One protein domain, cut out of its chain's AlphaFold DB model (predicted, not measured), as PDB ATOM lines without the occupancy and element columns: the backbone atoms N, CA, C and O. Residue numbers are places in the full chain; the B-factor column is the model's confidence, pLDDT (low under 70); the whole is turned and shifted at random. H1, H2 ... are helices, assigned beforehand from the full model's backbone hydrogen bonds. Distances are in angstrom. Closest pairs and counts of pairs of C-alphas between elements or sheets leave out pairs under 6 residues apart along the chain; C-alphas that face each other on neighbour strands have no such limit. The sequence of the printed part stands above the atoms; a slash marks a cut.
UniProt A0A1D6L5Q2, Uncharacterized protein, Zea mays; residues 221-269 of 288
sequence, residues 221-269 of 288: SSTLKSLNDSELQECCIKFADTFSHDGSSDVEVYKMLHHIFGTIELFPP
ATOM      1  N   SER A 221      -5.645 -25.913  33.228       69.67
ATOM      2  CA  SER A 221      -6.766 -26.291  34.093       69.67
ATOM      3  C   SER A 221      -6.649 -25.669  35.485       69.67
ATOM      4  O   SER A 221      -7.668 -25.310  36.066       69.67
ATOM      5  N   SER A 222      -5.432 -25.494  36.015       75.47
ATOM      6  CA  SER A 222      -5.252 -24.807  37.297       75.47
ATOM      7  C   SER A 222      -5.605 -23.326  37.199       75.47
ATOM      8  O   SER A 222      -6.236 -22.810  38.111       75.47
ATOM      9  N   THR A 223      -5.271 -22.665  36.081       74.86
ATOM     10  CA  THR A 223      -5.690 -21.274  35.843       74.86
ATOM     11  C   THR A 223      -7.204 -21.195  35.694       74.86
ATOM     12  O   THR A 223      -7.828 -20.394  36.377       74.86
ATOM     13  N   LEU A 224      -7.808 -22.072  34.889       76.31
ATOM     14  CA  LEU A 224      -9.254 -22.095  34.677       76.31
ATOM     15  C   LEU A 224     -10.033 -22.288  35.984       76.31
ATOM     16  O   LEU A 224     -10.993 -21.573  36.229       76.31
ATOM     17  N   LYS A 225      -9.591 -23.217  36.843       77.83
ATOM     18  CA  LYS A 225     -10.220 -23.498  38.146       77.83
ATOM     19  C   LYS A 225      -9.991 -22.410  39.193       77.83
ATOM     20  O   LYS A 225     -10.701 -22.383  40.189       77.83
ATOM     21  N   SER A 226      -8.964 -21.581  39.016       83.58
ATOM     22  CA  SER A 226      -8.663 -20.486  39.942       83.58
ATOM     23  C   SER A 226      -9.460 -19.215  39.659       83.58
ATOM     24  O   SER A 226      -9.531 -18.363  40.537       83.58
ATOM     25  N   LEU A 227     -10.029 -19.089  38.456       84.15
ATOM     26  CA  LEU A 227     -10.827 -17.931  38.064       84.15
ATOM     27  C   LEU A 227     -12.233 -18.050  38.650       84.15
ATOM     28  O   LEU A 227     -12.857 -19.108  38.566       84.15
ATOM     29  N   ASN A 228     -12.738 -16.958  39.210       86.45
ATOM     30  CA  ASN A 228     -14.159 -16.848  39.527       86.45
ATOM     31  C   ASN A 228     -14.986 -16.568  38.253       86.45
ATOM     32  O   ASN A 228     -14.438 -16.213  37.206       86.45
ATOM     33  N   ASP A 229     -16.311 -16.688  38.342       84.89
ATOM     34  CA  ASP A 229     -17.205 -16.520  37.187       84.89
ATOM     35  C   ASP A 229     -17.045 -15.155  36.495       84.89
ATOM     36  O   ASP A 229     -17.069 -15.079  35.266       84.89
ATOM     37  N   SER A 230     -16.823 -14.081  37.267       87.89
ATOM     38  CA  SER A 230     -16.626 -12.734  36.717       87.89
ATOM     39  C   SER A 230     -15.293 -12.580  35.975       87.89
ATOM     40  O   SER A 230     -15.264 -12.008  34.888       87.89
ATOM     41  N   GLU A 231     -14.207 -13.147  36.502       88.74
ATOM     42  CA  GLU A 231     -12.884 -13.140  35.869       88.74
ATOM     43  C   GLU A 231     -12.871 -14.021  34.614       88.74
ATOM     44  O   GLU A 231     -12.259 -13.675  33.600       88.74
ATOM     45  N   LEU A 232     -13.568 -15.161  34.655       85.63
ATOM     46  CA  LEU A 232     -13.724 -16.040  33.503       85.63
ATOM     47  C   LEU A 232     -14.533 -15.358  32.394       85.63
ATOM     48  O   LEU A 232     -14.162 -15.444  31.221       85.63
ATOM     49  N   GLN A 233     -15.608 -14.657  32.759       86.27
ATOM     50  CA  GLN A 233     -16.386 -13.845  31.831       86.27
ATOM     51  C   GLN A 233     -15.531 -12.741  31.201       86.27
ATOM     52  O   GLN A 233     -15.551 -12.599  29.980       86.27
ATOM     53  N   GLU A 234     -14.730 -12.022  31.988       88.08
ATOM     54  CA  GLU A 234     -13.799 -11.010  31.473       88.08
ATOM     55  C   GLU A 234     -12.779 -11.619  30.496       88.08
ATOM     56  O   GLU A 234     -12.548 -11.076  29.414       88.08
ATOM     57  N   CYS A 235     -12.226 -12.795  30.817       85.49
ATOM     58  CA  CYS A 235     -11.330 -13.525  29.919       85.49
ATOM     59  C   CYS A 235     -12.013 -13.905  28.596       85.49
ATOM     60  O   CYS A 235     -11.402 -13.760  27.536       85.49
ATOM     61  N   CYS A 236     -13.267 -14.369  28.635       82.90
ATOM     62  CA  CYS A 236     -14.024 -14.739  27.437       82.90
ATOM     63  C   CYS A 236     -14.394 -13.521  26.580       82.90
ATOM     64  O   CYS A 236     -14.318 -13.606  25.356       82.90
ATOM     65  N   ILE A 237     -14.745 -12.391  27.201       85.10
ATOM     66  CA  ILE A 237     -14.994 -11.125  26.495       85.10
ATOM     67  C   ILE A 237     -13.713 -10.662  25.807       85.10
ATOM     68  O   ILE A 237     -13.704 -10.490  24.595       85.10
ATOM     69  N   LYS A 238     -12.595 -10.580  26.540       86.26
ATOM     70  CA  LYS A 238     -11.294 -10.204  25.969       86.26
ATOM     71  C   LYS A 238     -10.882 -11.125  24.821       86.26
ATOM     72  O   LYS A 238     -10.316 -10.669  23.828       86.26
ATOM     73  N   PHE A 239     -11.136 -12.424  24.964       81.73
ATOM     74  CA  PHE A 239     -10.901 -13.399  23.910       81.73
ATOM     75  C   PHE A 239     -11.744 -13.075  22.668       81.73
ATOM     76  O   PHE A 239     -11.175 -12.924  21.592       81.73
ATOM     77  N   ALA A 240     -13.059 -12.896  22.813       79.93
ATOM     78  CA  ALA A 240     -13.949 -12.552  21.704       79.93
ATOM     79  C   ALA A 240     -13.596 -11.207  21.050       79.93
ATOM     80  O   ALA A 240     -13.560 -11.116  19.825       79.93
ATOM     81  N   ASP A 241     -13.246 -10.193  21.839       83.13
ATOM     82  CA  ASP A 241     -12.821  -8.879  21.351       83.13
ATOM     83  C   ASP A 241     -11.527  -8.968  20.532       83.13
ATOM     84  O   ASP A 241     -11.406  -8.328  19.491       83.13
ATOM     85  N   THR A 242     -10.576  -9.816  20.947       79.86
ATOM     86  CA  THR A 242      -9.307 -10.026  20.222       79.86
ATOM     87  C   THR A 242      -9.531 -10.590  18.812       79.86
ATOM     88  O   THR A 242      -8.729 -10.334  17.916       79.86
ATOM     89  N   PHE A 243     -10.616 -11.344  18.614       72.86
ATOM     90  CA  PHE A 243     -11.004 -11.940  17.331       72.86
ATOM     91  C   PHE A 243     -12.205 -11.240  16.682       72.86
ATOM     92  O   PHE A 243     -12.781 -11.760  15.732       72.86
ATOM     93  N   SER A 244     -12.592 -10.066  17.180       77.88
ATOM     94  CA  SER A 244     -13.641  -9.260  16.564       77.88
ATOM     95  C   SER A 244     -13.048  -8.356  15.489       77.88
ATOM     96  O   SER A 244     -12.054  -7.668  15.718       77.88
ATOM     97  N   HIS A 245     -13.684  -8.310  14.322       72.11
ATOM     98  CA  HIS A 245     -13.367  -7.352  13.270       72.11
ATOM     99  C   HIS A 245     -14.662  -6.692  12.784       72.11
ATOM    100  O   HIS A 245     -15.642  -7.366  12.476       72.11
ATOM    101  N   ASP A 246     -14.666  -5.359  12.718       71.53
ATOM    102  CA  ASP A 246     -15.775  -4.553  12.176       71.53
ATOM    103  C   ASP A 246     -17.152  -4.813  12.830       71.53
ATOM    104  O   ASP A 246     -18.189  -4.862  12.176       71.53
ATOM    105  N   GLY A 247     -17.170  -5.038  14.150       67.29
ATOM    106  CA  GLY A 247     -18.400  -5.300  14.911       67.29
ATOM    107  C   GLY A 247     -18.965  -6.718  14.758       67.29
ATOM    108  O   GLY A 247     -19.950  -7.049  15.415       67.29
ATOM    109  N   SER A 248     -18.324  -7.564  13.948       65.81
ATOM    110  CA  SER A 248     -18.572  -9.004  13.899       65.81
ATOM    111  C   SER A 248     -17.519  -9.749  14.721       65.81
ATOM    112  O   SER A 248     -16.325  -9.458  14.624       65.81
ATOM    113  N   SER A 249     -17.962 -10.684  15.559       64.62
ATOM    114  CA  SER A 249     -17.081 -11.602  16.278       64.62
ATOM    115  C   SER A 249     -17.409 -13.020  15.851       64.62
ATOM    116  O   SER A 249     -18.568 -13.430  15.927       64.62
ATOM    117  N   ASP A 250     -16.388 -13.788  15.480       64.27
ATOM    118  CA  ASP A 250     -16.534 -15.229  15.252       64.27
ATOM    119  C   ASP A 250     -16.795 -15.993  16.566       64.27
ATOM    120  O   ASP A 250     -17.098 -17.188  16.555       64.27
ATOM    121  N   VAL A 251     -16.679 -15.320  17.718       66.34
ATOM    122  CA  VAL A 251     -16.797 -15.921  19.045       66.34
ATOM    123  C   VAL A 251     -18.020 -15.386  19.786       66.34
ATOM    124  O   VAL A 251     -18.041 -14.273  20.306       66.34
ATOM    125  N   GLU A 252     -19.028 -16.241  19.949       72.23
ATOM    126  CA  GLU A 252     -20.148 -15.977  20.854       72.23
ATOM    127  C   GLU A 252     -19.740 -16.238  22.315       72.23
ATOM    128  O   GLU A 252     -19.660 -17.388  22.762       72.23
ATOM    129  N   VAL A 253     -19.527 -15.166  23.089       74.61
ATOM    130  CA  VAL A 253     -19.085 -15.223  24.500       74.61
ATOM    131  C   VAL A 253     -19.971 -16.135  25.356       74.61
ATOM    132  O   VAL A 253     -19.460 -16.964  26.106       74.61
ATOM    133  N   TYR A 254     -21.299 -16.038  25.230       75.35
ATOM    134  CA  TYR A 254     -22.234 -16.858  26.011       75.35
ATOM    135  C   TYR A 254     -22.098 -18.353  25.716       75.35
ATOM    136  O   TYR A 254     -22.117 -19.176  26.630       75.35
ATOM    137  N   LYS A 255     -21.915 -18.705  24.440       76.78
ATOM    138  CA  LYS A 255     -21.713 -20.088  24.001       76.78
ATOM    139  C   LYS A 255     -20.378 -20.629  24.504       76.78
ATOM    140  O   LYS A 255     -20.314 -21.770  24.960       76.78
ATOM    141  N   MET A 256     -19.336 -19.795  24.478       74.96
ATOM    142  CA  MET A 256     -18.025 -20.117  25.035       74.96
ATOM    143  C   MET A 256     -18.106 -20.368  26.545       74.96
ATOM    144  O   MET A 256     -17.651 -21.413  27.003       74.96
ATOM    145  N   LEU A 257     -18.740 -19.469  27.304       76.18
ATOM    146  CA  LEU A 257     -18.927 -19.618  28.748       76.18
ATOM    147  C   LEU A 257     -19.725 -20.872  29.094       76.18
ATOM    148  O   LEU A 257     -19.273 -21.670  29.907       76.18
ATOM    149  N   HIS A 258     -20.868 -21.092  28.438       75.80
ATOM    150  CA  HIS A 258     -21.685 -22.287  28.653       75.80
ATOM    151  C   HIS A 258     -20.890 -23.573  28.392       75.80
ATOM    152  O   HIS A 258     -20.975 -24.533  29.157       75.80
ATOM    153  N   HIS A 259     -20.075 -23.594  27.334       72.75
ATOM    154  CA  HIS A 259     -19.217 -24.735  27.037       72.75
ATOM    155  C   HIS A 259     -18.111 -24.918  28.082       72.75
ATOM    156  O   HIS A 259     -17.841 -26.044  28.494       72.75
ATOM    157  N   ILE A 260     -17.487 -23.833  28.545       72.71
ATOM    158  CA  ILE A 260     -16.464 -23.888  29.592       72.71
ATOM    159  C   ILE A 260     -17.070 -24.402  30.903       72.71
ATOM    160  O   ILE A 260     -16.566 -25.380  31.445       72.71
ATOM    161  N   PHE A 261     -18.182 -23.836  31.376       73.79
ATOM    162  CA  PHE A 261     -18.852 -24.301  32.596       73.79
ATOM    163  C   PHE A 261     -19.296 -25.766  32.497       73.79
ATOM    164  O   PHE A 261     -19.051 -26.536  33.422       73.79
ATOM    165  N   GLY A 262     -19.844 -26.188  31.353       67.43
ATOM    166  CA  GLY A 262     -20.223 -27.587  31.125       67.43
ATOM    167  C   GLY A 262     -19.042 -28.561  31.019       67.43
ATOM    168  O   GLY A 262     -19.213 -29.756  31.247       67.43
ATOM    169  N   THR A 263     -17.839 -28.076  30.689       62.05
ATOM    170  CA  THR A 263     -16.619 -28.900  30.583       62.05
ATOM    171  C   THR A 263     -15.738 -28.848  31.834       62.05
ATOM    172  O   THR A 263     -14.892 -29.722  32.009       62.05
ATOM    173  N   ILE A 264     -15.945 -27.890  32.745       60.18
ATOM    174  CA  ILE A 264     -15.203 -27.801  34.015       60.18
ATOM    175  C   ILE A 264     -15.466 -29.023  34.920       60.18
ATOM    176  O   ILE A 264     -14.557 -29.441  35.645       60.18
ATOM    177  N   GLU A 265     -16.650 -29.643  34.838       53.90
ATOM    178  CA  GLU A 265     -17.026 -30.814  35.653       53.90
ATOM    179  C   GLU A 265     -16.693 -32.176  35.009       53.90
ATOM    180  O   GLU A 265     -16.659 -33.200  35.693       53.90
ATOM    181  N   LEU A 266     -16.367 -32.210  33.714       51.38
ATOM    182  CA  LEU A 266     -16.084 -33.430  32.951       51.38
ATOM    183  C   LEU A 266     -14.657 -33.358  32.378       51.38
ATOM    184  O   LEU A 266     -14.444 -32.759  31.336       51.38
ATOM    185  N   PHE A 267     -13.685 -33.937  33.098       39.42
ATOM    186  CA  PHE A 267     -12.373 -34.459  32.639       39.42
ATOM    187  C   PHE A 267     -11.871 -34.106  31.199       39.42
ATOM    188  O   PHE A 267     -12.571 -34.378  30.228       39.42
ATOM    189  N   PRO A 268     -10.530 -34.023  31.006       45.47
ATOM    190  CA  PRO A 268      -9.574 -32.891  31.067       45.47
ATOM    191  C   PRO A 268      -9.729 -31.871  29.895       45.47
ATOM    192  O   PRO A 268     -10.509 -32.132  28.988       45.47
ATOM    193  N   PRO A 269      -8.975 -30.739  29.838       47.66
ATOM    194  CA  PRO A 269      -9.149 -29.623  28.877       47.66
ATOM    195  C   PRO A 269      -8.740 -29.964  27.424       47.66
ATOM    196  O   PRO A 269      -7.859 -29.346  26.825       47.66
TER     197      PRO A 269
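What this domain is: This is residues 221 to 269 of the 288 residues of an uncharacterized protein of Zea mays (UniProt A0A1D6L5Q2). Two helices, H2 and H3, spread apart from where residues 253 to 257 of H3 pack on H2, with short H1 by their open side and a loop folding back at the far end. The printed part has 49 residues with three named helices, H1, H2, H3 in order, and no named strand: all helix. It is a rod spanning 36 by 17 by 14 A, only just compact, close to loose, with a radius of gyration of the C-alphas of 11.6 A.

Where its parts are: Find C-alpha 221 at (-6.766, -26.291, 34.093), where H1, residues 221 to 226, begins. After a tight link, H2 runs from residue 229 to 242, 19.8 A. H3, residues 253 to 264, 16.2 A, ends at (-15.203, -27.801, 34.015).

How they stand to each other: Look at Cys 236 and Val 253, the closest C-alphas of H2 and H3, 5.9 A apart: these helices touch, opposite ways at a steep tilt of 50 degrees. H1 is close to but not clearly touching H2, the closest C-alphas being those of Leu 224 and Leu 232, 7.6 A. In H1, H2 and H3 every O i to N i+4 pair is within hydrogen-bond range.

The domain as a whole: The farthest C-alphas, those of Asp 246 and Phe 267, are 36.4 A apart. The printed part has no cut and no long link. Confidence is under 70 at residues 221, 247 to 251 and 262 to 269.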